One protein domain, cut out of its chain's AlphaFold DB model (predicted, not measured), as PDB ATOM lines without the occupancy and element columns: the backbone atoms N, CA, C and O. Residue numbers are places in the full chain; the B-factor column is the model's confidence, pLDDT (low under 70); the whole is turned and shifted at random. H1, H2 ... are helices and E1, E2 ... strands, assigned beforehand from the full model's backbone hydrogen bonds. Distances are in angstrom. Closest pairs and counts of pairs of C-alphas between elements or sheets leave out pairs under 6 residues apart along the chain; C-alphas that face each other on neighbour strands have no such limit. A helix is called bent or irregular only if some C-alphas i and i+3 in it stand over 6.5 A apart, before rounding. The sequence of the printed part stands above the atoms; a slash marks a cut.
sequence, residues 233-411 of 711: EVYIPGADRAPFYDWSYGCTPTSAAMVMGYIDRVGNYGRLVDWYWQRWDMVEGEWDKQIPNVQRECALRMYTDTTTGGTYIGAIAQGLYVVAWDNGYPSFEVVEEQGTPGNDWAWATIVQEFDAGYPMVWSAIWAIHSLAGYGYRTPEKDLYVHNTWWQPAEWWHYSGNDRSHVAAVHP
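What this domain is: This is residues 233 to 411 of the 711 residues of an uncharacterized protein of candidate division WOR-3 bacterium (UniProt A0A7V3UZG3). A strongly twisted sheet of seven strands curls round helix H4 on one face, while the longest helix, H1, packs on the opposite face over E5 and E6. H3 covers E9, H2 packs on both H1 and H3, and the hairpin of E2 and E3 makes one end of the domain, far from the large sheet's E1. The printed part has 179 residues with four named helices and nine named strands, in the order E1 H1 E2 E3 H2 H3 E4 H4 E5 E6 E7 E8 E9; its class is mixed, helices and strands. The large sheet is branched, with its neighbour pairs antiparallel. The whole is compact, with a radius of gyration of the C-alphas of 14.9 A and spans of 42 by 33 by 27 A.

Where its parts are: The branched sheet holds E1, residues 233 to 235, E4, 333 to 338, E5, 360 to 364, E6, 369 to 378, E7, 382 to 386, E8, 394 to 397, and E9, 404 to 410. E6 is 22.9 A long and E9 19.5 A. C-alpha 233 stands at (42.186, -45.351, 28.621) and C-alpha 410 at (22.563, -52.645, 33.524). H1, residues 251 to 267, is 23.5 A long and begins at C-alpha 251, (20.696, -40.633, 16.420). H2 is residues 293 to 301, H3 313 to 326, 20.4 A long, and H4 347 to 355. E2, residues 276 to 281, and E3, 286 to 292, make a sheet of two.

How they stand to each other: E6 bends by 83 degrees at residue 374; E1 and E5 lie on one side of it and E7 on the other side. N 376 and O 234 are 2.9 A apart, N 371 and O 362 2.8 A, and N 384 and O 375 2.8 A, each within hydrogen-bond range. E5 to E8 form a meander, each strand the antiparallel neighbour of the one before; across the hairpin E7 and E8, N 383 and O 396 are within hydrogen-bond range at 2.7 A. The edge strand E4 lies on one side of E9, with N 408 and O 335 within hydrogen-bond range at 2.8 A, and E5 on the other side, with N 361 and O 407 at 2.9 A. H1 is on the sheet at a height of 8.0 A and runs along the strands, at 9 degrees to E5 on the local plane; its closest C-alphas to E6 are Ser 255 and Ala 372, 4.7 A. H3 is on the sheet over E9, at a height of 9.3 A, with the C-alphas of Ala 317 and Ala 407 closest, 5.6 A. H4 is on the face opposite to H1; its closest C-alphas to E6 are Phe 354 and Gly 375, 5.8 A. H2 is not on this sheet; it touches H1 at a steep tilt of 53 degrees, closest at the C-alphas of Ala 257 and Gln 295, 4.8 A, and H3 at a steep tilt of 54 degrees, closest at those of Arg 301 and Gly 319, 4.6 A. In the hairpin E2 and E3, N 281 and O 286 are 2.8 A apart. Each O i to N i+4 pair is within hydrogen-bond range in H1, H2 and H4, and 8 of 10 in H3, which is only just irregular: C-alphas 314 and 317 are 6.9 A apart.

The domain as a whole: The two C-alphas farthest apart are those of Trp 280 and Pro 379, 42.9 A. The printed part has no cut; the links E1 to H1 and H2 to H3 are long. The mean pLDDT of the printed part is 89.3, with residues 340 to 343, 365 to 367, 390, 392 and 401 to 402 under 70.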
ATOM      1  N   GLU A 233      43.386 -44.925  29.338       95.62
ATOM      2  CA  GLU A 233      42.186 -45.351  28.621       95.62
ATOM      3  C   GLU A 233      41.534 -46.507  29.360       95.62
ATOM      4  O   GLU A 233      42.196 -47.482  29.719       95.62
ATOM      5  N   VAL A 234      40.222 -46.417  29.524       96.50
ATOM      6  CA  VAL A 234      39.398 -47.505  30.030       96.50
ATOM      7  C   VAL A 234      38.327 -47.801  28.999       96.50
ATOM      8  O   VAL A 234      37.648 -46.903  28.508       96.50
ATOM      9  N   TYR A 235      38.190 -49.079  28.674       96.38
ATOM     10  CA  TYR A 235      37.148 -49.597  27.803       96.38
ATOM     11  C   TYR A 235      36.355 -50.642  28.566       96.38
ATOM     12  O   TYR A 235      36.944 -51.438  29.303       96.38
ATOM     13  N   ILE A 236      35.051 -50.700  28.319       95.25
ATOM     14  CA  ILE A 236      34.242 -51.803  28.832       95.25
ATOM     15  C   ILE A 236      34.698 -53.147  28.220       95.25
ATOM     16  O   ILE A 236      35.257 -53.177  27.110       95.25
ATOM     17  N   PRO A 237      34.494 -54.284  28.915       94.06
ATOM     18  CA  PRO A 237      34.910 -55.596  28.423       94.06
ATOM     19  C   PRO A 237      34.317 -55.933  27.049       94.06
ATOM     20  O   PRO A 237      33.117 -55.914  26.858       94.06
ATOM     21  N   GLY A 238      35.144 -56.292  26.065       91.56
ATOM     22  CA  GLY A 238      34.635 -56.652  24.733       91.56
ATOM     23  C   GLY A 238      34.160 -55.467  23.882       91.56
ATOM     24  O   GLY A 238      33.464 -55.684  22.895       91.56
ATOM     25  N   ALA A 239      34.550 -54.228  24.208       91.50
ATOM     26  CA  ALA A 239      34.253 -53.040  23.398       91.50
ATOM     27  C   ALA A 239      34.714 -53.131  21.920       91.50
ATOM     28  O   ALA A 239      34.204 -52.403  21.077       91.50
ATOM     29  N   ASP A 240      35.631 -54.040  21.563       88.50
ATOM     30  CA  ASP A 240      35.967 -54.375  20.165       88.50
ATOM     31  C   ASP A 240      34.827 -55.027  19.382       88.50
ATOM     32  O   ASP A 240      34.856 -55.054  18.155       88.50
ATOM     33  N   ARG A 241      33.838 -55.577  20.085       87.25
ATOM     34  CA  ARG A 241      32.686 -56.270  19.503       87.25
ATOM     35  C   ARG A 241      31.460 -55.364  19.391       87.25
ATOM     36  O   ARG A 241      30.416 -55.829  18.922       87.25
ATOM     37  N   ALA A 242      31.578 -54.104  19.821       88.81
ATOM     38  CA  ALA A 242      30.523 -53.114  19.693       88.81
ATOM     39  C   ALA A 242      30.120 -52.975  18.211       88.81
ATOM     40  O   ALA A 242      30.990 -52.789  17.355       88.81
ATOM     41  N   PRO A 243      28.828 -53.120  17.880       87.06
ATOM     42  CA  PRO A 243      28.381 -53.075  16.497       87.06
ATOM     43  C   PRO A 243      28.480 -51.668  15.898       87.06
ATOM     44  O   PRO A 243      28.168 -50.679  16.560       87.06
ATOM     45  N   PHE A 244      28.801 -51.606  14.605       86.00
ATOM     46  CA  PHE A 244      28.618 -50.410  13.783       86.00
ATOM     47  C   PHE A 244      27.320 -50.534  12.979       86.00
ATOM     48  O   PHE A 244      27.271 -51.251  11.977       86.00
ATOM     49  N   TYR A 245      26.266 -49.858  13.436       87.94
ATOM     50  CA  TYR A 245      24.984 -49.790  12.732       87.94
ATOM     51  C   TYR A 245      24.837 -48.505  11.926       87.94
ATOM     52  O   TYR A 245      25.375 -47.461  12.293       87.94
ATOM     53  N   ASP A 246      24.108 -48.609  10.817       86.81
ATOM     54  CA  ASP A 246      23.799 -47.464   9.970       86.81
ATOM     55  C   ASP A 246      22.805 -46.528  10.658       86.81
ATOM     56  O   ASP A 246      21.971 -46.952  11.474       86.81
ATOM     57  N   TRP A 247      22.905 -45.245  10.325       89.00
ATOM     58  CA  TRP A 247      21.962 -44.262  10.828       89.00
ATOM     59  C   TRP A 247      20.567 -44.587  10.301       89.00
ATOM     60  O   TRP A 247      20.373 -44.771   9.109       89.00
ATOM     61  N   SER A 248      19.596 -44.704  11.201       90.44
ATOM     62  CA  SER A 248      18.197 -44.929  10.840       90.44
ATOM     63  C   SER A 248      17.310 -44.504  12.004       90.44
ATOM     64  O   SER A 248      17.662 -44.684  13.171       90.44
ATOM     65  N   TYR A 249      16.126 -43.967  11.698       91.56
ATOM     66  CA  TYR A 249      15.134 -43.441  12.651       91.56
ATOM     67  C   TYR A 249      15.550 -42.229  13.491       91.56
ATOM     68  O   TYR A 249      14.657 -41.584  14.031       91.56
ATOM     69  N   GLY A 250      16.841 -41.933  13.641       90.75
ATOM     70  CA  GLY A 250      17.363 -40.893  14.527       90.75
ATOM     71  C   GLY A 250      18.674 -41.309  15.198       90.75
ATOM     72  O   GLY A 250      18.979 -42.499  15.315       90.75
ATOM     73  N   CYS A 251      19.447 -40.344  15.703       90.75
ATOM     74  CA  CYS A 251      20.696 -40.633  16.420       90.75
ATOM     75  C   CYS A 251      20.460 -41.418  17.722       90.75
ATOM     76  O   CYS A 251      21.233 -42.314  18.057       90.75
ATOM     77  N   THR A 252      19.362 -41.147  18.433       94.25
ATOM     78  CA  THR A 252      19.060 -41.814  19.705       94.25
ATOM     79  C   THR A 252      18.697 -43.291  19.531       94.25
ATOM     80  O   THR A 252      19.368 -44.110  20.160       94.25
ATOM     81  N   PRO A 253      17.744 -43.698  18.659       96.19
ATOM     82  CA  PRO A 253      17.493 -45.121  18.423       96.19
ATOM     83  C   PRO A 253      18.700 -45.856  17.846       96.19
ATOM     84  O   PRO A 253      18.921 -47.010  18.195       96.19
ATOM     85  N   THR A 254      19.494 -45.196  16.996       94.81
ATOM     86  CA  THR A 254      20.728 -45.776  16.442       94.81
ATOM     87  C   THR A 254      21.750 -46.062  17.544       94.81
ATOM     88  O   THR A 254      22.234 -47.185  17.656       94.81
ATOM     89  N   SER A 255      22.025 -45.084  18.412       95.19
ATOM     90  CA  SER A 255      22.946 -45.252  19.546       95.19
ATOM     91  C   SER A 255      22.458 -46.315  20.526       95.19
ATOM     92  O   SER A 255      23.222 -47.181  20.942       95.19
ATOM     93  N   ALA A 256      21.164 -46.289  20.848       97.44
ATOM     94  CA  ALA A 256      20.525 -47.287  21.694       97.44
ATOM     95  C   ALA A 256      20.643 -48.693  21.099       97.44
ATOM     96  O   ALA A 256      20.989 -49.631  21.809       97.44
ATOM     97  N   ALA A 257      20.437 -48.839  19.789       96.50
ATOM     98  CA  ALA A 257      20.615 -50.110  19.108       96.50
ATOM     99  C   ALA A 257      22.053 -50.612  19.194       96.50
ATOM    100  O   ALA A 257      22.254 -51.802  19.414       96.50
ATOM    101  N   MET A 258      23.051 -49.734  19.058       94.56
ATOM    102  CA  MET A 258      24.452 -50.134  19.193       94.56
ATOM    103  C   MET A 258      24.766 -50.622  20.615       94.56
ATOM    104  O   MET A 258      25.372 -51.681  20.773       94.56
ATOM    105  N   VAL A 259      24.277 -49.911  21.639       96.06
ATOM    106  CA  VAL A 259      24.388 -50.304  23.055       96.06
ATOM    107  C   VAL A 259      23.727 -51.665  23.305       96.06
ATOM    108  O   VAL A 259      24.366 -52.575  23.829       96.06
ATOM    109  N   MET A 260      22.476 -51.838  22.874       96.56
ATOM    110  CA  MET A 260      21.724 -53.087  23.047       96.56
ATOM    111  C   MET A 260      22.338 -54.239  22.244       96.56
ATOM    112  O   MET A 260      22.423 -55.357  22.736       96.56
ATOM    113  N   GLY A 261      22.843 -53.970  21.039       94.00
ATOM    114  CA  GLY A 261      23.536 -54.959  20.218       94.00
ATOM    115  C   GLY A 261      24.903 -55.365  20.770       94.00
ATOM    116  O   GLY A 261      25.313 -56.508  20.596       94.00
ATOM    117  N   TYR A 262      25.607 -54.472  21.469       93.81
ATOM    118  CA  TYR A 262      26.786 -54.857  22.246       93.81
ATOM    119  C   TYR A 262      26.395 -55.810  23.386       93.81
ATOM    120  O   TYR A 262      27.042 -56.842  23.554       93.81
ATOM    121  N   ILE A 263      25.323 -55.504  24.128       94.19
ATOM    122  CA  ILE A 263      24.840 -56.345  25.236       94.19
ATOM    123  C   ILE A 263      24.449 -57.733  24.723       94.19
ATOM    124  O   ILE A 263      24.869 -58.731  25.301       94.19
ATOM    125  N   ASP A 264      23.721 -57.791  23.610       93.00
ATOM    126  CA  ASP A 264      23.349 -59.027  22.917       93.00
ATOM    127  C   ASP A 264      24.580 -59.898  22.612       93.00
ATOM    128  O   ASP A 264      24.685 -61.037  23.072       93.00
ATOM    129  N   ARG A 265      25.583 -59.305  21.948       87.44
ATOM    130  CA  ARG A 265      26.799 -59.996  21.493       87.44
ATOM    131  C   ARG A 265      27.744 -60.401  22.624       87.44
ATOM    132  O   ARG A 265      28.458 -61.400  22.491       87.44
ATOM    133  N   VAL A 266      27.855 -59.594  23.679       86.81
ATOM    134  CA  VAL A 266      28.891 -59.743  24.721       86.81
ATOM    135  C   VAL A 266      28.346 -60.360  26.009       86.81
ATOM    136  O   VAL A 266      29.093 -61.054  26.696       86.81
ATOM    137  N   GLY A 267      27.070 -60.147  26.327       81.44
ATOM    138  CA  GLY A 267      26.482 -60.466  27.629       81.44
ATOM    139  C   GLY A 267      25.579 -61.702  27.684       81.44
ATOM    140  O   GLY A 267      25.000 -61.941  28.736       81.44
ATOM    141  N   ASN A 268      25.461 -62.486  26.606       84.19
ATOM    142  CA  ASN A 268      24.487 -63.583  26.473       84.19
ATOM    143  C   ASN A 268      23.025 -63.096  26.586       84.19
ATOM    144  O   ASN A 268      22.236 -63.579  27.399       84.19
ATOM    145  N   TYR A 269      22.674 -62.096  25.778       89.75
ATOM    146  CA  TYR A 269      21.319 -61.543  25.705       89.75
ATOM    147  C   TYR A 269      20.753 -61.696  24.299       89.75
ATOM    148  O   TYR A 269      20.296 -60.714  23.732       89.75
ATOM    149  N   GLY A 270      20.805 -62.912  23.741       91.00
ATOM    150  CA  GLY A 270      20.536 -63.211  22.326       91.00
ATOM    151  C   GLY A 270      19.093 -63.014  21.842       91.00
ATOM    152  O   GLY A 270      18.667 -63.718  20.935       91.00
ATOM    153  N   ARG A 271      18.311 -62.139  22.478       93.62
ATOM    154  CA  ARG A 271      16.956 -61.743  22.066       93.62
ATOM    155  C   ARG A 271      16.825 -60.240  21.848       93.62
ATOM    156  O   ARG A 271      15.712 -59.750  21.724       93.62
ATOM    157  N   LEU A 272      17.915 -59.476  21.905       95.12
ATOM    158  CA  LEU A 272      17.841 -58.046  21.620       95.12
ATOM    159  C   LEU A 272      17.981 -57.817  20.112       95.12
ATOM    160  O   LEU A 272      17.229 -57.027  19.551       95.12
ATOM    161  N   VAL A 273      18.903 -58.515  19.441       94.81
ATOM    162  CA  VAL A 273      19.127 -58.407  17.990       94.81
ATOM    163  C   VAL A 273      18.737 -59.703  17.282       94.81
ATOM    164  O   VAL A 273      19.560 -60.555  16.978       94.81
ATOM    165  N   ASP A 274      17.457 -59.810  16.948       93.81
ATOM    166  CA  ASP A 274      16.874 -61.016  16.363       93.81
ATOM    167  C   ASP A 274      17.107 -61.143  14.848       93.81
ATOM    168  O   ASP A 274      17.153 -62.246  14.298       93.81
ATOM    169  N   TRP A 275      17.109 -60.021  14.122       94.69
ATOM    170  CA  TRP A 275      17.231 -60.000  12.661       94.69
ATOM    171  C   TRP A 275      17.567 -58.608  12.127       94.69
ATOM    172  O   TRP A 275      17.386 -57.584  12.785       94.69
ATOM    173  N   TYR A 276      17.987 -58.582  10.862       94.31
ATOM    174  CA  TYR A 276      18.329 -57.369  10.130       94.31
ATOM    175  C   TYR A 276      17.472 -57.212   8.874       94.31
ATOM    176  O   TYR A 276      17.073 -58.201   8.246       94.31
ATOM    177  N   TRP A 277      17.242 -55.970   8.452       93.75
ATOM    178  CA  TRP A 277      16.444 -55.661   7.267       93.75
ATOM    179  C   TRP A 277      16.882 -54.402   6.534       93.75
ATOM    180  O   TRP A 277      17.828 -53.717   6.915       93.75
ATOM    181  N   GLN A 278      16.213 -54.145   5.416       91.94
ATOM    182  CA  GLN A 278      16.313 -52.904   4.665       91.94
ATOM    183  C   GLN A 278      15.010 -52.137   4.794       91.94
ATOM    184  O   GLN A 278      13.917 -52.701   4.651       91.94
ATOM    185  N   ARG A 279      15.131 -50.833   5.006       91.06
ATOM    186  CA  ARG A 279      13.987 -49.936   5.084       91.06
ATOM    187  C   ARG A 279      14.252 -48.673   4.295       91.06
ATOM    188  O   ARG A 279      15.391 -48.270   4.112       91.06
ATOM    189  N   TRP A 280      13.169 -48.074   3.825       90.44
ATOM    190  CA  TRP A 280      13.229 -46.723   3.309       90.44
ATOM    191  C   TRP A 280      13.261 -45.762   4.490       90.44
ATOM    192  O   TRP A 280      12.366 -45.800   5.350       90.44
ATOM    193  N   ASP A 281      14.283 -44.922   4.528       86.69
ATOM    194  CA  ASP A 281      14.369 -43.849   5.485       86.69
ATOM    195  C   ASP A 281      13.657 -42.607   4.995       86.69
ATOM    196  O   ASP A 281      13.985 -42.015   3.967       86.69
ATOM    197  N   MET A 282      12.639 -42.217   5.753       84.31
ATOM    198  CA  MET A 282      11.857 -41.029   5.441       84.31
ATOM    199  C   MET A 282      12.634 -39.754   5.762       84.31
ATOM    200  O   MET A 282      12.270 -38.705   5.238       84.31
ATOM    201  N   VAL A 283      13.668 -39.852   6.603       80.75
ATOM    202  CA  VAL A 283      14.452 -38.708   7.051       80.75
ATOM    203  C   VAL A 283      15.502 -38.368   5.991       80.75
ATOM    204  O   VAL A 283      15.441 -37.283   5.426       80.75
ATOM    205  N   GLU A 284      16.370 -39.302   5.601       79.50
ATOM    206  CA  GLU A 284      17.400 -39.075   4.566       79.50
ATOM    207  C   GLU A 284      16.880 -39.211   3.119       79.50
ATOM    208  O   GLU A 284      17.508 -38.733   2.161       79.50
ATOM    209  N   GLY A 285      15.713 -39.843   2.938       83.12
ATOM    210  CA  GLY A 285      15.131 -40.110   1.623       83.12
ATOM    211  C   GLY A 285      15.925 -41.150   0.831       83.12
ATOM    212  O   GLY A 285      16.081 -41.009  -0.388       83.12
ATOM    213  N   GLU A 286      16.455 -42.167   1.512       85.81
ATOM    214  CA  GLU A 286      17.215 -43.260   0.907       85.81
ATOM    215  C   GLU A 286      16.869 -44.632   1.503       85.81
ATOM    216  O   GLU A 286      15.993 -44.766   2.352       85.81
ATOM    217  N   TRP A 287      17.482 -45.690   0.968       87.75
ATOM    218  CA  TRP A 287      17.344 -47.037   1.516       87.75
ATOM    219  C   TRP A 287      18.485 -47.324   2.488       87.75
ATOM    220  O   TRP A 287      19.623 -47.498   2.038       87.75
ATOM    221  N   ASP A 288      18.149 -47.492   3.764       88.56
ATOM    222  CA  ASP A 288      19.095 -47.915   4.793       88.56
ATOM    223  C   ASP A 288      19.270 -49.427   4.771       88.56
ATOM    224  O   ASP A 288      18.390 -50.205   4.358       88.56
ATOM    225  N   LYS A 289      20.437 -49.862   5.238       86.62
ATOM    226  CA  LYS A 289      20.931 -51.209   4.976       86.62
ATOM    227  C   LYS A 289      21.276 -51.898   6.274       86.62
ATOM    228  O   LYS A 289      21.922 -51.324   7.135       86.62
ATOM    229  N   GLN A 290      20.888 -53.171   6.356       88.19
ATOM    230  CA  GLN A 290      21.271 -54.051   7.462       88.19
ATOM    231  C   GLN A 290      20.886 -53.448   8.828       88.19
ATOM    232  O   GLN A 290      21.639 -53.519   9.792       88.19
ATOM    233  N   ILE A 291      19.698 -52.845   8.895       93.12
ATOM    234  CA  ILE A 291      19.169 -52.230  10.110       93.12
ATOM    235  C   ILE A 291      18.749 -53.345  11.066       93.12
ATOM    236  O   ILE A 291      17.934 -54.174  10.656       93.12
ATOM    237  N   PRO A 292      19.271 -53.424  12.301       94.62
ATOM    238  CA  PRO A 292      18.804 -54.402  13.277       94.62
ATOM    239  C   PRO A 292      17.376 -54.075  13.734       94.62
ATOM    240  O   PRO A 292      16.992 -52.906  13.851       94.62
ATOM    241  N   ASN A 293      16.575 -55.098  14.033       96.62
ATOM    242  CA  ASN A 293      15.209 -54.927  14.545       96.62
ATOM    243  C   ASN A 293      15.158 -54.054  15.806       96.62
ATOM    244  O   ASN A 293      14.267 -53.209  15.918       96.62
ATOM    245  N   VAL A 294      16.155 -54.179  16.690       97.44
ATOM    246  CA  VAL A 294      16.225 -53.424  17.947       97.44
ATOM    247  C   VAL A 294      16.224 -51.910  17.732       97.44
ATOM    248  O   VAL A 294      15.675 -51.170  18.537       97.44
ATOM    249  N   GLN A 295      16.745 -51.416  16.605       96.88
ATOM    250  CA  GLN A 295      16.729 -49.983  16.293       96.88
ATOM    251  C   GLN A 295      15.307 -49.471  16.051       96.88
ATOM    252  O   GLN A 295      14.949 -48.377  16.493       96.88
ATOM    253  N   ARG A 296      14.463 -50.289  15.409       96.62
ATOM    254  CA  ARG A 296      13.028 -50.008  15.267       96.62
ATOM    255  C   ARG A 296      12.327 -50.066  16.623       96.62
ATOM    256  O   ARG A 296      11.462 -49.236  16.887       96.62
ATOM    257  N   GLU A 297      12.671 -51.033  17.465       98.19
ATOM    258  CA  GLU A 297      12.087 -51.175  18.802       98.19
ATOM    259  C   GLU A 297      12.434 -49.977  19.690       98.19
ATOM    260  O   GLU A 297      11.527 -49.371  20.259       98.19
ATOM    261  N   CYS A 298      13.698 -49.546  19.707       98.31
ATOM    262  CA  CYS A 298      14.124 -48.319  20.374       98.31
ATOM    263  C   CYS A 298      13.359 -47.102  19.843       98.31
ATOM    264  O   CYS A 298      12.818 -46.336  20.635       98.31
ATOM    265  N   ALA A 299      13.222 -46.944  18.520       97.44
ATOM    266  CA  ALA A 299      12.468 -45.828  17.947       97.44
ATOM    267  C   ALA A 299      11.005 -45.803  18.426       97.44
ATOM    268  O   ALA A 299      10.496 -44.745  18.799       97.44
ATOM    269  N   LEU A 300      10.346 -46.966  18.470       97.69
ATOM    270  CA  LEU A 300       8.967 -47.100  18.942       97.69
ATOM    271  C   LEU A 300       8.836 -46.828  20.446       97.69
ATOM    272  O   LEU A 300       7.934 -46.097  20.856       97.69
ATOM    273  N   ARG A 301       9.715 -47.408  21.271       97.88
ATOM    274  CA  ARG A 301       9.637 -47.314  22.740       97.88
ATOM    275  C   ARG A 301      10.138 -45.987  23.298       97.88
ATOM    276  O   ARG A 301       9.712 -45.601  24.379       97.88
ATOM    277  N   MET A 302      10.957 -45.264  22.540       97.81
ATOM    278  CA  MET A 302      11.388 -43.900  22.865       97.81
ATOM    279  C   MET A 302      10.492 -42.822  22.235       97.81
ATOM    280  O   MET A 302      10.803 -41.639  22.340       97.81
ATOM    281  N   TYR A 303       9.401 -43.211  21.559       96.50
ATOM    282  CA  TYR A 303       8.484 -42.295  20.866       96.50
ATOM    283  C   TYR A 303       9.201 -41.352  19.888       96.50
ATOM    284  O   TYR A 303       8.907 -40.159  19.819       96.50
ATOM    285  N   THR A 304      10.173 -41.887  19.149       94.56
ATOM    286  CA  THR A 304      10.960 -41.099  18.196       94.56
ATOM    287  C   THR A 304      10.090 -40.685  17.018       94.56
ATOM    288  O   THR A 304       9.405 -41.518  16.418       94.56
ATOM    289  N   ASP A 305      10.140 -39.405  16.656       91.38
ATOM    290  CA  ASP A 305       9.534 -38.926  15.420       91.38
ATOM    291  C   ASP A 305      10.391 -39.378  14.234       91.38
ATOM    292  O   ASP A 305      11.396 -38.763  13.883       91.38
ATOM    293  N   THR A 306       9.967 -40.460  13.592       88.25
ATOM    294  CA  THR A 306      10.683 -41.086  12.473       88.25
ATOM    295  C   THR A 306      10.609 -40.292  11.167       88.25
ATOM    296  O   THR A 306      11.159 -40.735  10.162       88.25
ATOM    297  N   THR A 307       9.944 -39.131  11.161       84.94
ATOM    298  CA  THR A 307       9.982 -38.175  10.044       84.94
ATOM    299  C   THR A 307      11.053 -37.103  10.227       84.94
ATOM    300  O   THR A 307      11.454 -36.472   9.253       84.94
ATOM    301  N   THR A 308      11.543 -36.907  11.455       81.19
ATOM    302  CA  THR A 308      12.552 -35.888  11.774       81.19
ATOM    303  C   THR A 308      13.803 -36.431  12.455       81.19
ATOM    304  O   THR A 308      14.799 -35.717  12.518       81.19
ATOM    305  N   GLY A 309      13.764 -37.659  12.973       86.62
ATOM    306  CA  GLY A 309      14.843 -38.265  13.749       86.62
ATOM    307  C   GLY A 309      14.873 -37.871  15.231       86.62
ATOM    308  O   GLY A 309      15.782 -38.282  15.951       86.62
ATOM    309  N   GLY A 310      13.922 -37.049  15.688       86.19
ATOM    310  CA  GLY A 310      13.938 -36.452  17.023       86.19
ATOM    311  C   GLY A 310      13.406 -37.377  18.118       86.19
ATOM    312  O   GLY A 310      12.317 -37.939  17.994       86.19
ATOM    313  N   THR A 311      14.136 -37.465  19.231       90.19
ATOM    314  CA  THR A 311      13.745 -38.233  20.422       90.19
ATOM    315  C   THR A 311      13.750 -37.337  21.656       90.19
ATOM    316  O   THR A 311      14.708 -36.601  21.889       90.19
ATOM    317  N   TYR A 312      12.693 -37.410  22.469       88.31
ATOM    318  CA  TYR A 312      12.660 -36.724  23.759       88.31
ATOM    319  C   TYR A 312      13.549 -37.445  24.773       88.31
ATOM    320  O   TYR A 312      13.433 -38.651  24.969       88.31
ATOM    321  N   ILE A 313      14.409 -36.700  25.459       87.06
ATOM    322  CA  ILE A 313      15.462 -37.286  26.289       87.06
ATOM    323  C   ILE A 313      14.946 -38.099  27.480       87.06
ATOM    324  O   ILE A 313      15.463 -39.172  27.770       87.06
ATOM    325  N   GLY A 314      13.854 -37.650  28.104       88.62
ATOM    326  CA  GLY A 314      13.225 -38.380  29.206       88.62
ATOM    327  C   GLY A 314      12.554 -39.686  28.771       88.62
ATOM    328  O   GLY A 314      12.086 -40.436  29.617       88.62
ATOM    329  N   ALA A 315      12.480 -39.971  27.465       94.19
ATOM    330  CA  ALA A 315      11.994 -41.248  26.953       94.19
ATOM    331  C   ALA A 315      13.117 -42.279  26.740       94.19
ATOM    332  O   ALA A 315      12.815 -43.435  26.457       94.19
ATOM    333  N   ILE A 316      14.395 -41.896  26.861       95.44
ATOM    334  CA  ILE A 316      15.527 -42.771  26.522       95.44
ATOM    335  C   ILE A 316      15.655 -43.919  27.520       95.44
ATOM    336  O   ILE A 316      15.584 -45.077  27.114       95.44
ATOM    337  N   ALA A 317      15.800 -43.614  28.813       95.44
ATOM    338  CA  ALA A 317      16.022 -44.633  29.835       95.44
ATOM    339  C   ALA A 317      14.835 -45.605  29.933       95.44
ATOM    340  O   ALA A 317      15.004 -46.821  29.817       95.44
ATOM    341  N   GLN A 318      13.615 -45.066  30.013       96.19
ATOM    342  CA  GLN A 318      12.396 -45.872  29.991       96.19
ATOM    343  C   GLN A 318      12.266 -46.678  28.690       96.19
ATOM    344  O   GLN A 318      11.841 -47.831  28.724       96.19
ATOM    345  N   GLY A 319      12.631 -46.102  27.542       97.62
ATOM    346  CA  GLY A 319      12.599 -46.790  26.256       97.62
ATOM    347  C   GLY A 319      13.536 -47.996  26.218       97.62
ATOM    348  O   GLY A 319      13.106 -49.069  25.806       97.62
ATOM    349  N   LEU A 320      14.776 -47.850  26.699       97.81
ATOM    350  CA  LEU A 320      15.747 -48.948  26.822       97.81
ATOM    351  C   LEU A 320      15.217 -50.072  27.720       97.81
ATOM    352  O   LEU A 320      15.228 -51.234  27.313       97.81
ATOM    353  N   TYR A 321      14.678 -49.720  28.891       96.94
ATOM    354  CA  TYR A 321      14.050 -50.677  29.803       96.94
ATOM    355  C   TYR A 321      12.904 -51.449  29.129       96.94
ATOM    356  O   TYR A 321      12.851 -52.676  29.196       96.94
ATOM    357  N   VAL A 322      11.991 -50.752  28.440       97.56
ATOM    358  CA  VAL A 322      10.834 -51.399  27.798       97.56
ATOM    359  C   VAL A 322      11.263 -52.288  26.629       97.56
ATOM    360  O   VAL A 322      10.682 -53.354  26.457       97.56
ATOM    361  N   VAL A 323      12.285 -51.902  25.856       97.88
ATOM    362  CA  VAL A 323      12.846 -52.771  24.805       97.88
ATOM    363  C   VAL A 323      13.388 -54.066  25.409       97.88
ATOM    364  O   VAL A 323      13.086 -55.143  24.905       97.88
ATOM    365  N   ALA A 324      14.141 -53.992  26.507       96.19
ATOM    366  CA  ALA A 324      14.631 -55.190  27.184       96.19
ATOM    367  C   ALA A 324      13.483 -56.057  27.729       96.19
ATOM    368  O   ALA A 324      13.472 -57.275  27.536       96.19
ATOM    369  N   TRP A 325      12.478 -55.427  28.344       96.06
ATOM    370  CA  TRP A 325      11.281 -56.097  28.847       96.06
ATOM    371  C   TRP A 325      10.530 -56.852  27.743       96.06
ATOM    372  O   TRP A 325      10.216 -58.032  27.904       96.06
ATOM    373  N   ASP A 326      10.260 -56.193  26.613       96.19
ATOM    374  CA  ASP A 326       9.579 -56.793  25.458       96.19
ATOM    375  C   ASP A 326      10.338 -58.011  24.916       96.19
ATOM    376  O   ASP A 326       9.729 -58.985  24.466       96.19
ATOM    377  N   ASN A 327      11.666 -57.975  25.024       94.56
ATOM    378  CA  ASN A 327      12.564 -59.040  24.602       94.56
ATOM    379  C   ASN A 327      12.829 -60.098  25.687       94.56
ATOM    380  O   ASN A 327      13.633 -61.004  25.488       94.56
ATOM    381  N   GLY A 328      12.073 -60.075  26.789       92.62
ATOM    382  CA  GLY A 328      12.086 -61.129  27.806       92.62
ATOM    383  C   GLY A 328      13.074 -60.916  28.949       92.62
ATOM    384  O   GLY A 328      13.282 -61.846  29.723       92.62
ATOM    385  N   TYR A 329      13.623 -59.710  29.099       93.44
ATOM    386  CA  TYR A 329      14.564 -59.356  30.162       93.44
ATOM    387  C   TYR A 329      13.957 -58.324  31.134       93.44
ATOM    388  O   TYR A 329      14.354 -57.157  31.143       93.44
ATOM    389  N   PRO A 330      12.985 -58.721  31.979       91.88
ATOM    390  CA  PRO A 330      12.244 -57.798  32.842       91.88
ATOM    391  C   PRO A 330      13.076 -57.195  33.982       91.88
ATOM    392  O   PRO A 330      12.601 -56.303  34.678       91.88
ATOM    393  N   SER A 331      14.285 -57.713  34.208       91.88
ATOM    394  CA  SER A 331      15.184 -57.291  35.282       91.88
ATOM    395  C   SER A 331      16.253 -56.299  34.829       91.88
ATOM    396  O   SER A 331      17.115 -55.974  35.635       91.88
ATOM    397  N   PHE A 332      16.239 -55.841  33.571       91.69
ATOM    398  CA  PHE A 332      17.149 -54.777  33.142       91.69
ATOM    399  C   PHE A 332      16.936 -53.536  33.998       91.69
ATOM    400  O   PHE A 332      15.803 -53.105  34.211       91.69
ATOM    401  N   GLU A 333      18.033 -52.942  34.435       93.62
ATOM    402  CA  GLU A 333      18.032 -51.636  35.070       93.62
ATOM    403  C   GLU A 333      18.695 -50.631  34.127       93.62
ATOM    404  O   GLU A 333      19.480 -50.984  33.241       93.62
ATOM    405  N   VAL A 334      18.332 -49.361  34.273       95.88
ATOM    406  CA  VAL A 334      18.969 -48.272  33.537       95.88
ATOM    407  C   VAL A 334      19.328 -47.198  34.543       95.88
ATOM    408  O   VAL A 334      18.444 -46.631  35.186       95.88
ATOM    409  N   VAL A 335      20.622 -46.930  34.682       94.88
ATOM    410  CA  VAL A 335      21.106 -45.790  35.457       94.88
ATOM    411  C   VAL A 335      21.060 -44.581  34.545       94.88
ATOM    412  O   VAL A 335      21.734 -44.540  33.514       94.88
ATOM    413  N   GLU A 336      20.239 -43.602  34.915       92.75
ATOM    414  CA  GLU A 336      20.161 -42.344  34.196       92.75
ATOM    415  C   GLU A 336      20.591 -41.162  35.052       92.75
ATOM    416  O   GLU A 336      20.255 -41.058  36.233       92.75
ATOM    417  N   GLU A 337      21.307 -40.238  34.426       89.44
ATOM    418  CA  GLU A 337      21.662 -38.973  35.041       89.44
ATOM    419  C   GLU A 337      21.537 -37.854  34.015       89.44
ATOM    420  O   GLU A 337      21.973 -37.988  32.870       89.44
ATOM    421  N   GLN A 338      20.947 -36.731  34.430       84.62
ATOM    422  CA  GLN A 338      20.866 -35.517  33.628       84.62
ATOM    423  C   GLN A 338      21.702 -34.405  34.254       84.62
ATOM    424  O   GLN A 338      21.566 -34.076  35.430       84.62
ATOM    425  N   GLY A 339      22.509 -33.772  33.416       71.06
ATOM    426  CA  GLY A 339      23.426 -32.721  33.802       71.06
ATOM    427  C   GLY A 339      22.892 -31.325  33.770       71.06
ATOM    428  O   GLY A 339      21.886 -31.040  33.125       71.06
ATOM    429  N   THR A 340      23.658 -30.428  34.383       66.62
ATOM    430  CA  THR A 340      23.530 -28.976  34.240       66.62
ATOM    431  C   THR A 340      24.757 -28.394  33.529       66.62
ATOM    432  O   THR A 340      25.836 -28.988  33.611       66.62
ATOM    433  N   PRO A 341      24.637 -27.233  32.855       55.19
ATOM    434  CA  PRO A 341      25.793 -26.548  32.280       55.19
ATOM    435  C   PRO A 341      26.832 -26.233  33.375       55.19
ATOM    436  O   PRO A 341      26.483 -25.698  34.423       55.19
ATOM    437  N   GLY A 342      28.111 -26.548  33.144       56.19
ATOM    438  CA  GLY A 342      29.220 -26.050  33.976       56.19
ATOM    439  C   GLY A 342      29.616 -26.859  35.216       56.19
ATOM    440  O   GLY A 342      30.255 -26.298  36.104       56.19
ATOM    441  N   ASN A 343      29.284 -28.146  35.304       57.50
ATOM    442  CA  ASN A 343      29.788 -28.996  36.384       57.50
ATOM    443  C   ASN A 343      30.231 -30.355  35.849       57.50
ATOM    444  O   ASN A 343      29.748 -30.811  34.821       57.50
ATOM    445  N   ASP A 344      31.106 -31.013  36.593       70.62
ATOM    446  CA  ASP A 344      31.594 -32.378  36.407       70.62
ATOM    447  C   ASP A 344      30.489 -33.441  36.606       70.62
ATOM    448  O   ASP A 344      30.720 -34.495  37.190       70.62
ATOM    449  N   TRP A 345      29.251 -33.107  36.225       74.00
ATOM    450  CA  TRP A 345      28.017 -33.573  36.852       74.00
ATOM    451  C   TRP A 345      27.889 -35.095  36.791       74.00
ATOM    452  O   TRP A 345      27.843 -35.710  37.846       74.00
ATOM    453  N   ALA A 346      27.985 -35.697  35.603       83.12
ATOM    454  CA  ALA A 346      27.939 -37.150  35.448       83.12
ATOM    455  C   ALA A 346      29.310 -37.789  35.318       83.12
ATOM    456  O   ALA A 346      29.369 -38.986  35.080       83.12
ATOM    457  N   TRP A 347      30.427 -37.066  35.434       88.94
ATOM    458  CA  TRP A 347      31.725 -37.710  35.204       88.94
ATOM    459  C   TRP A 347      31.972 -38.860  36.184       88.94
ATOM    460  O   TRP A 347      32.434 -39.924  35.780       88.94
ATOM    461  N   ALA A 348      31.597 -38.677  37.454       90.12
ATOM    462  CA  ALA A 348      31.684 -39.733  38.459       90.12
ATOM    463  C   ALA A 348      30.829 -40.954  38.082       90.12
ATOM    464  O   ALA A 348      31.326 -42.077  38.128       90.12
ATOM    465  N   THR A 349      29.585 -40.728  37.656       91.19
ATOM    466  CA  THR A 349      28.676 -41.783  37.196       91.19
ATOM    467  C   THR A 349      29.215 -42.462  35.946       91.19
ATOM    468  O   THR A 349      29.386 -43.667  35.942       91.19
ATOM    469  N   ILE A 350      29.594 -41.710  34.915       92.75
ATOM    470  CA  ILE A 350      30.192 -42.226  33.679       92.75
ATOM    471  C   ILE A 350      31.368 -43.160  33.976       92.75
ATOM    472  O   ILE A 350      31.427 -44.267  33.443       92.75
ATOM    473  N   VAL A 351      32.301 -42.718  34.826       95.50
ATOM    474  CA  VAL A 351      33.463 -43.520  35.221       95.50
ATOM    475  C   VAL A 351      33.020 -44.773  35.969       95.50
ATOM    476  O   VAL A 351      33.464 -45.860  35.616       95.50
ATOM    477  N   GLN A 352      32.116 -44.646  36.944       96.12
ATOM    478  CA  GLN A 352      31.586 -45.782  37.702       96.12
ATOM    479  C   GLN A 352      30.925 -46.824  36.788       96.12
ATOM    480  O   GLN A 352      31.161 -48.020  36.947       96.12
ATOM    481  N   GLU A 353      30.121 -46.375  35.829       96.38
ATOM    482  CA  GLU A 353      29.391 -47.221  34.888       96.38
ATOM    483  C   GLU A 353      30.335 -47.958  33.932       96.38
ATOM    484  O   GLU A 353      30.237 -49.176  33.761       96.38
ATOM    485  N   PHE A 354      31.321 -47.257  33.365       96.94
ATOM    486  CA  PHE A 354      32.316 -47.890  32.502       96.94
ATOM    487  C   PHE A 354      33.273 -48.813  33.263       96.94
ATOM    488  O   PHE A 354      33.594 -49.888  32.753       96.94
ATOM    489  N   ASP A 355      33.688 -48.456  34.480       97.56
ATOM    490  CA  ASP A 355      34.502 -49.327  35.339       97.56
ATOM    491  C   ASP A 355      33.732 -50.603  35.733       97.56
ATOM    492  O   ASP A 355      34.332 -51.672  35.878       97.56
ATOM    493  N   ALA A 356      32.401 -50.520  35.849       96.19
ATOM    494  CA  ALA A 356      31.514 -51.669  36.045       96.19
ATOM    495  C   ALA A 356      31.235 -52.469  34.754       96.19
ATOM    496  O   ALA A 356      30.650 -53.550  34.814       96.19
ATOM    497  N   GLY A 357      31.697 -51.987  33.594       95.50
ATOM    498  CA  GLY A 357      31.569 -52.661  32.303       95.50
ATOM    499  C   GLY A 357      30.271 -52.372  31.545       95.50
ATOM    500  O   GLY A 357      29.957 -53.103  30.601       95.50
ATOM    501  N   TYR A 358      29.531 -51.327  31.923       96.06
ATOM    502  CA  TYR A 358      28.240 -51.003  31.324       96.06
ATOM    503  C   TYR A 358      28.356 -49.974  30.186       96.06
ATOM    504  O   TYR A 358      28.931 -48.899  30.369       96.06
ATOM    505  N   PRO A 359      27.818 -50.276  28.989       96.00
ATOM    506  CA  PRO A 359      27.686 -49.305  27.908       96.00
ATOM    507  C   PRO A 359      26.562 -48.307  28.215       96.00
ATOM    508  O   PRO A 359      25.639 -48.596  28.981       96.00
ATOM    509  N   MET A 360      26.581 -47.152  27.551       96.44
ATOM    510  CA  MET A 360      25.537 -46.142  27.739       96.44
ATOM    511  C   MET A 360      25.158 -45.426  26.452       96.44
ATOM    512  O   MET A 360      25.980 -45.241  25.554       96.44
ATOM    513  N   VAL A 361      23.911 -44.965  26.392       96.19
ATOM    514  CA  VAL A 361      23.528 -43.900  25.465       96.19
ATOM    515  C   VAL A 361      23.907 -42.582  26.124       96.19
ATOM    516  O   VAL A 361      23.418 -42.266  27.207       96.19
ATOM    517  N   TRP A 362      24.781 -41.818  25.479       93.31
ATOM    518  CA  TRP A 362      25.125 -40.465  25.895       93.31
ATOM    519  C   TRP A 362      24.442 -39.465  24.973       93.31
ATOM    520  O   TRP A 362      24.768 -39.360  23.791       93.31
ATOM    521  N   SER A 363      23.480 -38.730  25.519       88.69
ATOM    522  CA  SER A 363      22.786 -37.649  24.833       88.69
ATOM    523  C   SER A 363      23.404 -36.320  25.228       88.69
ATOM    524  O   SER A 363      23.087 -35.731  26.264       88.69
ATOM    525  N   ALA A 364      24.287 -35.822  24.378       80.00
ATOM    526  CA  ALA A 364      24.851 -34.495  24.503       80.00
ATOM    527  C   ALA A 364      23.759 -33.466  24.118       80.00
ATOM    528  O   ALA A 364      23.505 -33.223  22.944       80.00
ATOM    529  N   ILE A 365      23.032 -32.893  25.094       68.44
ATOM    530  CA  ILE A 365      21.850 -32.022  24.836       68.44
ATOM    531  C   ILE A 365      22.266 -30.658  24.309       68.44
ATOM    532  O   ILE A 365      21.643 -30.150  23.381       68.44
ATOM    533  N   TRP A 366      23.379 -30.120  24.816       62.56
ATOM    534  CA  TRP A 366      24.104 -29.007  24.182       62.56
ATOM    535  C   TRP A 366      24.428 -29.265  22.715       62.56
ATOM    536  O   TRP A 366      24.759 -28.338  21.974       62.56
ATOM    537  N   ALA A 367      24.355 -30.537  22.347       62.28
ATOM    538  CA  ALA A 367      24.677 -31.075  21.070       62.28
ATOM    539  C   ALA A 367      23.396 -31.433  20.237       62.28
ATOM    540  O   ALA A 367      23.404 -31.508  19.012       62.28
ATOM    541  N   ILE A 368      22.236 -31.636  20.870       77.00
ATOM    542  CA  ILE A 368      21.044 -32.221  20.214       77.00
ATOM    543  C   ILE A 368      21.421 -33.525  19.474       77.00
ATOM    544  O   ILE A 368      20.994 -33.792  18.351       77.00
ATOM    545  N   HIS A 369      22.281 -34.331  20.100       86.06
ATOM    546  CA  HIS A 369      22.822 -35.552  19.511       86.06
ATOM    547  C   HIS A 369      22.951 -36.651  20.558       86.06
ATOM    548  O   HIS A 369      23.178 -36.369  21.735       86.06
ATOM    549  N   SER A 370      22.831 -37.896  20.113       90.69
ATOM    550  CA  SER A 370      23.032 -39.080  20.941       90.69
ATOM    551  C   SER A 370      24.102 -39.959  20.324       90.69
ATOM    552  O   SER A 370      24.158 -40.121  19.105       90.69
ATOM    553  N   LEU A 371      24.934 -40.512  21.194       92.31
ATOM    554  CA  LEU A 371      26.112 -41.300  20.878       92.31
ATOM    555  C   LEU A 371      26.098 -42.573  21.732       92.31
ATOM    556  O   LEU A 371      25.586 -42.564  22.854       92.31
ATOM    557  N   ALA A 372      26.678 -43.664  21.235       94.75
ATOM    558  CA  ALA A 372      26.884 -44.865  22.045       94.75
ATOM    559  C   ALA A 372      28.274 -44.818  22.695       94.75
ATOM    560  O   ALA A 372      29.275 -44.738  21.988       94.75
ATOM    561  N   GLY A 373      28.342 -44.845  24.026       95.00
ATOM    562  CA  GLY A 373      29.585 -44.776  24.797       95.00
ATOM    563  C   GLY A 373      30.070 -46.150  25.264       95.00
ATOM    564  O   GLY A 373      29.272 -46.957  25.742       95.00
ATOM    565  N   TYR A 374      31.384 -46.390  25.165       95.56
ATOM    566  CA  TYR A 374      32.018 -47.683  25.494       95.56
ATOM    567  C   TYR A 374      33.314 -47.566  26.312       95.56
ATOM    568  O   TYR A 374      34.053 -48.544  26.468       95.56
ATOM    569  N   GLY A 375      33.640 -46.374  26.795       96.00
ATOM    570  CA  GLY A 375      34.867 -46.144  27.537       96.00
ATOM    571  C   GLY A 375      35.145 -44.670  27.768       96.00
ATOM    572  O   GLY A 375      34.409 -43.799  27.303       96.00
ATOM    573  N   TYR A 376      36.238 -44.400  28.467       96.50
ATOM    574  CA  TYR A 376      36.660 -43.052  28.805       96.50
ATOM    575  C   TYR A 376      38.185 -42.920  28.856       96.50
ATOM    576  O   TYR A 376      38.923 -43.910  28.890       96.50
ATOM    577  N   ARG A 377      38.661 -41.674  28.862       95.69
ATOM    578  CA  ARG A 377      40.075 -41.324  28.958       95.69
ATOM    579  C   ARG A 377      40.307 -40.192  29.955       95.69
ATOM    580  O   ARG A 377      39.576 -39.202  29.985       95.69
ATOM    581  N   THR A 378      41.355 -40.335  30.764       95.06
ATOM    582  CA  THR A 378      41.823 -39.325  31.726       95.06
ATOM    583  C   THR A 378      43.241 -38.852  31.395       95.06
ATOM    584  O   THR A 378      44.016 -39.610  30.803       95.06
ATOM    585  N   PRO A 379      43.619 -37.629  31.819       92.19
ATOM    586  CA  PRO A 379      42.864 -36.676  32.649       92.19
ATOM    587  C   PRO A 379      41.899 -35.746  31.896       92.19
ATOM    588  O   PRO A 379      41.191 -34.994  32.556       92.19
ATOM    589  N   GLU A 380      41.858 -35.770  30.562       88.81
ATOM    590  CA  GLU A 380      41.088 -34.813  29.740       88.81
ATOM    591  C   GLU A 380      39.565 -34.970  29.840       88.81
ATOM    592  O   GLU A 380      38.832 -34.064  29.447       88.81
ATOM    593  N   LYS A 381      39.106 -36.091  30.407       91.94
ATOM    594  CA  LYS A 381      37.695 -36.461  30.535       91.94
ATOM    595  C   LYS A 381      37.013 -36.625  29.179       91.94
ATOM    596  O   LYS A 381      35.981 -36.020  28.895       91.94
ATOM    597  N   ASP A 382      37.608 -37.461  28.338       93.69
ATOM    598  CA  ASP A 382      37.037 -37.807  27.041       93.69
ATOM    599  C   ASP A 382      36.270 -39.130  27.133       93.69
ATOM    600  O   ASP A 382      36.682 -40.050  27.837       93.69
ATOM    601  N   LEU A 383      35.173 -39.244  26.396       93.88
ATOM    602  CA  LEU A 383      34.376 -40.449  26.218       93.88
ATOM    603  C   LEU A 383      34.741 -41.093  24.888       93.88
ATOM    604  O   LEU A 383      34.790 -40.414  23.861       93.88
ATOM    605  N   TYR A 384      34.962 -42.403  24.899       94.81
ATOM    606  CA  TYR A 384      35.076 -43.182  23.676       94.81
ATOM    607  C   TYR A 384      33.678 -43.506  23.174       94.81
ATOM    608  O   TYR A 384      32.942 -44.281  23.797       94.81
ATOM    609  N   VAL A 385      33.316 -42.901  22.051       92.31
ATOM    610  CA  VAL A 385      31.966 -42.955  21.509       92.31
ATOM    611  C   VAL A 385      31.957 -43.484  20.090       92.31
ATOM    612  O   VAL A 385      32.876 -43.263  19.304       92.31
ATOM    613  N   HIS A 386      30.861 -44.145  19.754       89.31
ATOM    614  CA  HIS A 386      30.477 -44.399  18.386       89.31
ATOM    615  C   HIS A 386      29.539 -43.285  17.920       89.31
ATOM    616  O   HIS A 386      28.428 -43.136  18.440       89.31
ATOM    617  N   ASN A 387      29.962 -42.532  16.904       85.38
ATOM    618  CA  ASN A 387      29.118 -41.528  16.273       85.38
ATOM    619  C   ASN A 387      28.188 -42.187  15.249       85.38
ATOM    620  O   ASN A 387      28.615 -43.005  14.441       85.38
ATOM    621  N   THR A 388      26.896 -41.874  15.281       76.62
ATOM    622  CA  THR A 388      25.892 -42.566  14.458       76.62
ATOM    623  C   THR A 388      25.950 -42.208  12.976       76.62
ATOM    624  O   THR A 388      25.104 -42.657  12.224       76.62
ATOM    625  N   TRP A 389      26.872 -41.343  12.564       74.88
ATOM    626  CA  TRP A 389      26.843 -40.690  11.261       74.88
ATOM    627  C   TRP A 389      27.745 -41.365  10.234       74.88
ATOM    628  O   TRP A 389      27.275 -42.065   9.340       74.88
ATOM    629  N   TRP A 390      29.051 -41.120  10.320       65.25
ATOM    630  CA  TRP A 390      29.981 -41.550   9.279       65.25
ATOM    631  C   TRP A 390      31.381 -41.912   9.804       65.25
ATOM    632  O   TRP A 390      32.081 -42.674   9.137       65.25
ATOM    633  N   GLN A 391      31.773 -41.440  10.996       72.94
ATOM    634  CA  GLN A 391      32.962 -41.920  11.711       72.94
ATOM    635  C   GLN A 391      32.560 -43.000  12.711       72.94
ATOM    636  O   GLN A 391      31.729 -42.743  13.583       72.94
ATOM    637  N   PRO A 392      33.153 -44.197  12.628       68.69
ATOM    638  CA  PRO A 392      32.731 -45.292  13.482       68.69
ATOM    639  C   PRO A 392      33.196 -45.139  14.942       68.69
ATOM    640  O   PRO A 392      32.547 -45.667  15.835       68.69
ATOM    641  N   ALA A 393      34.280 -44.411  15.240       83.38
ATOM    642  CA  ALA A 393      34.692 -44.187  16.629       83.38
ATOM    643  C   ALA A 393      35.518 -42.917  16.833       83.38
ATOM    644  O   ALA A 393      36.414 -42.614  16.040       83.38
ATOM    645  N   GLU A 394      35.249 -42.217  17.934       90.75
ATOM    646  CA  GLU A 394      35.881 -40.949  18.290       90.75
ATOM    647  C   GLU A 394      36.019 -40.792  19.806       90.75
ATOM    648  O   GLU A 394      35.337 -41.448  20.594       90.75
ATOM    649  N   TRP A 395      36.894 -39.879  20.206       93.69
ATOM    650  CA  TRP A 395      36.967 -39.347  21.557       93.69
ATOM    651  C   TRP A 395      36.246 -38.011  21.604       93.69
ATOM    652  O   TRP A 395      36.547 -37.123  20.807       93.69
ATOM    653  N   TRP A 396      35.299 -37.873  22.522       92.12
ATOM    654  CA  TRP A 396      34.522 -36.654  22.712       92.12
ATOM    655  C   TRP A 396      34.659 -36.168  24.135       92.12
ATOM    656  O   TRP A 396      34.530 -36.954  25.066       92.12
ATOM    657  N   HIS A 397      34.867 -34.873  24.318       90.56
ATOM    658  CA  HIS A 397      34.902 -34.325  25.661       90.56
ATOM    659  C   HIS A 397      33.533 -34.502  26.347       90.56
ATOM    660  O   HIS A 397      32.491 -34.228  25.747       90.56
ATOM    661  N   TYR A 398      33.527 -34.978  27.598       85.50
ATOM    662  CA  TYR A 398      32.308 -35.372  28.325       85.50
ATOM    663  C   TYR A 398      31.299 -34.231  28.540       85.50
ATOM    664  O   TYR A 398      30.106 -34.477  28.735       85.50
ATOM    665  N   SER A 399      31.780 -32.986  28.550       77.12
ATOM    666  CA  SER A 399      30.987 -31.798  28.850       77.12
ATOM    667  C   SER A 399      30.826 -30.891  27.631       77.12
ATOM    668  O   SER A 399      31.621 -30.898  26.694       77.12
ATOM    669  N   GLY A 400      29.796 -30.054  27.661       71.44
ATOM    670  CA  GLY A 400      29.628 -28.974  26.700       71.44
ATOM    671  C   GLY A 400      28.742 -27.882  27.270       71.44
ATOM    672  O   GLY A 400      28.349 -27.927  28.434       71.44
ATOM    673  N   ASN A 401      28.433 -26.886  26.444       61.34
ATOM    674  CA  ASN A 401      27.847 -25.612  26.876       61.34
ATOM    675  C   ASN A 401      26.458 -25.699  27.538       61.34
ATOM    676  O   ASN A 401      25.876 -24.660  27.847       61.34
ATOM    677  N   ASP A 402      25.908 -26.897  27.705       67.62
ATOM    678  CA  ASP A 402      24.594 -27.145  28.268       67.62
ATOM    679  C   ASP A 402      24.507 -28.541  28.909       67.62
ATOM    680  O   ASP A 402      25.492 -29.278  29.002       67.62
ATOM    681  N   ARG A 403      23.309 -28.916  29.351       72.88
ATOM    682  CA  ARG A 403      22.973 -30.228  29.903       72.88
ATOM    683  C   ARG A 403      23.464 -31.363  28.992       72.88
ATOM    684  O   ARG A 403      23.524 -31.236  27.771       72.88
ATOM    685  N   SER A 404      23.800 -32.511  29.561       81.00
ATOM    686  CA  SER A 404      23.762 -33.779  28.816       81.00
ATOM    687  C   SER A 404      22.967 -34.793  29.619       81.00
ATOM    688  O   SER A 404      22.493 -34.488  30.712       81.00
ATOM    689  N   HIS A 405      22.780 -35.976  29.069       88.62
ATOM    690  CA  HIS A 405      22.151 -37.091  29.750       88.62
ATOM    691  C   HIS A 405      22.914 -38.351  29.415       88.62
ATOM    692  O   HIS A 405      23.421 -38.501  28.302       88.62
ATOM    693  N   VAL A 406      23.026 -39.225  30.396       92.69
ATOM    694  CA  VAL A 406      23.545 -40.572  30.214       92.69
ATOM    695  C   VAL A 406      22.456 -41.547  30.615       92.69
ATOM    696  O   VAL A 406      21.742 -41.310  31.586       92.69
ATOM    697  N   ALA A 407      22.334 -42.630  29.858       96.00
ATOM    698  CA  ALA A 407      21.504 -43.779  30.182       96.00
ATOM    699  C   ALA A 407      22.359 -45.041  30.029       96.00
ATOM    700  O   ALA A 407      22.520 -45.561  28.919       96.00
ATOM    701  N   ALA A 408      22.958 -45.484  31.133       96.50
ATOM    702  CA  ALA A 408      23.763 -46.695  31.206       96.50
ATOM    703  C   ALA A 408      22.863 -47.908  31.425       96.50
ATOM    704  O   ALA A 408      22.013 -47.909  32.314       96.50
ATOM    705  N   VAL A 409      23.027 -48.935  30.595       94.25
ATOM    706  CA  VAL A 409      22.189 -50.134  30.658       94.25
ATOM    707  C   VAL A 409      22.867 -51.164  31.550       94.25
ATOM    708  O   VAL A 409      23.990 -51.579  31.270       94.25
ATOM    709  N   HIS A 410      22.163 -51.589  32.596       94.00
ATOM    710  CA  HIS A 410      22.563 -52.645  33.524       94.00
ATOM    711  C   HIS A 410      21.791 -53.905  33.153       94.00
ATOM    712  O   HIS A 410      20.660 -54.111  33.611       94.00
ATOM    713  N   PRO A 411      22.337 -54.738  32.258       90.44
ATOM    714  CA  PRO A 411      21.621 -55.912  31.828       90.44
ATOM    715  C   PRO A 411      21.592 -56.940  32.969       90.44
ATOM    716  O   PRO A 411      22.588 -57.185  33.648       90.44
TER     717      PRO A 411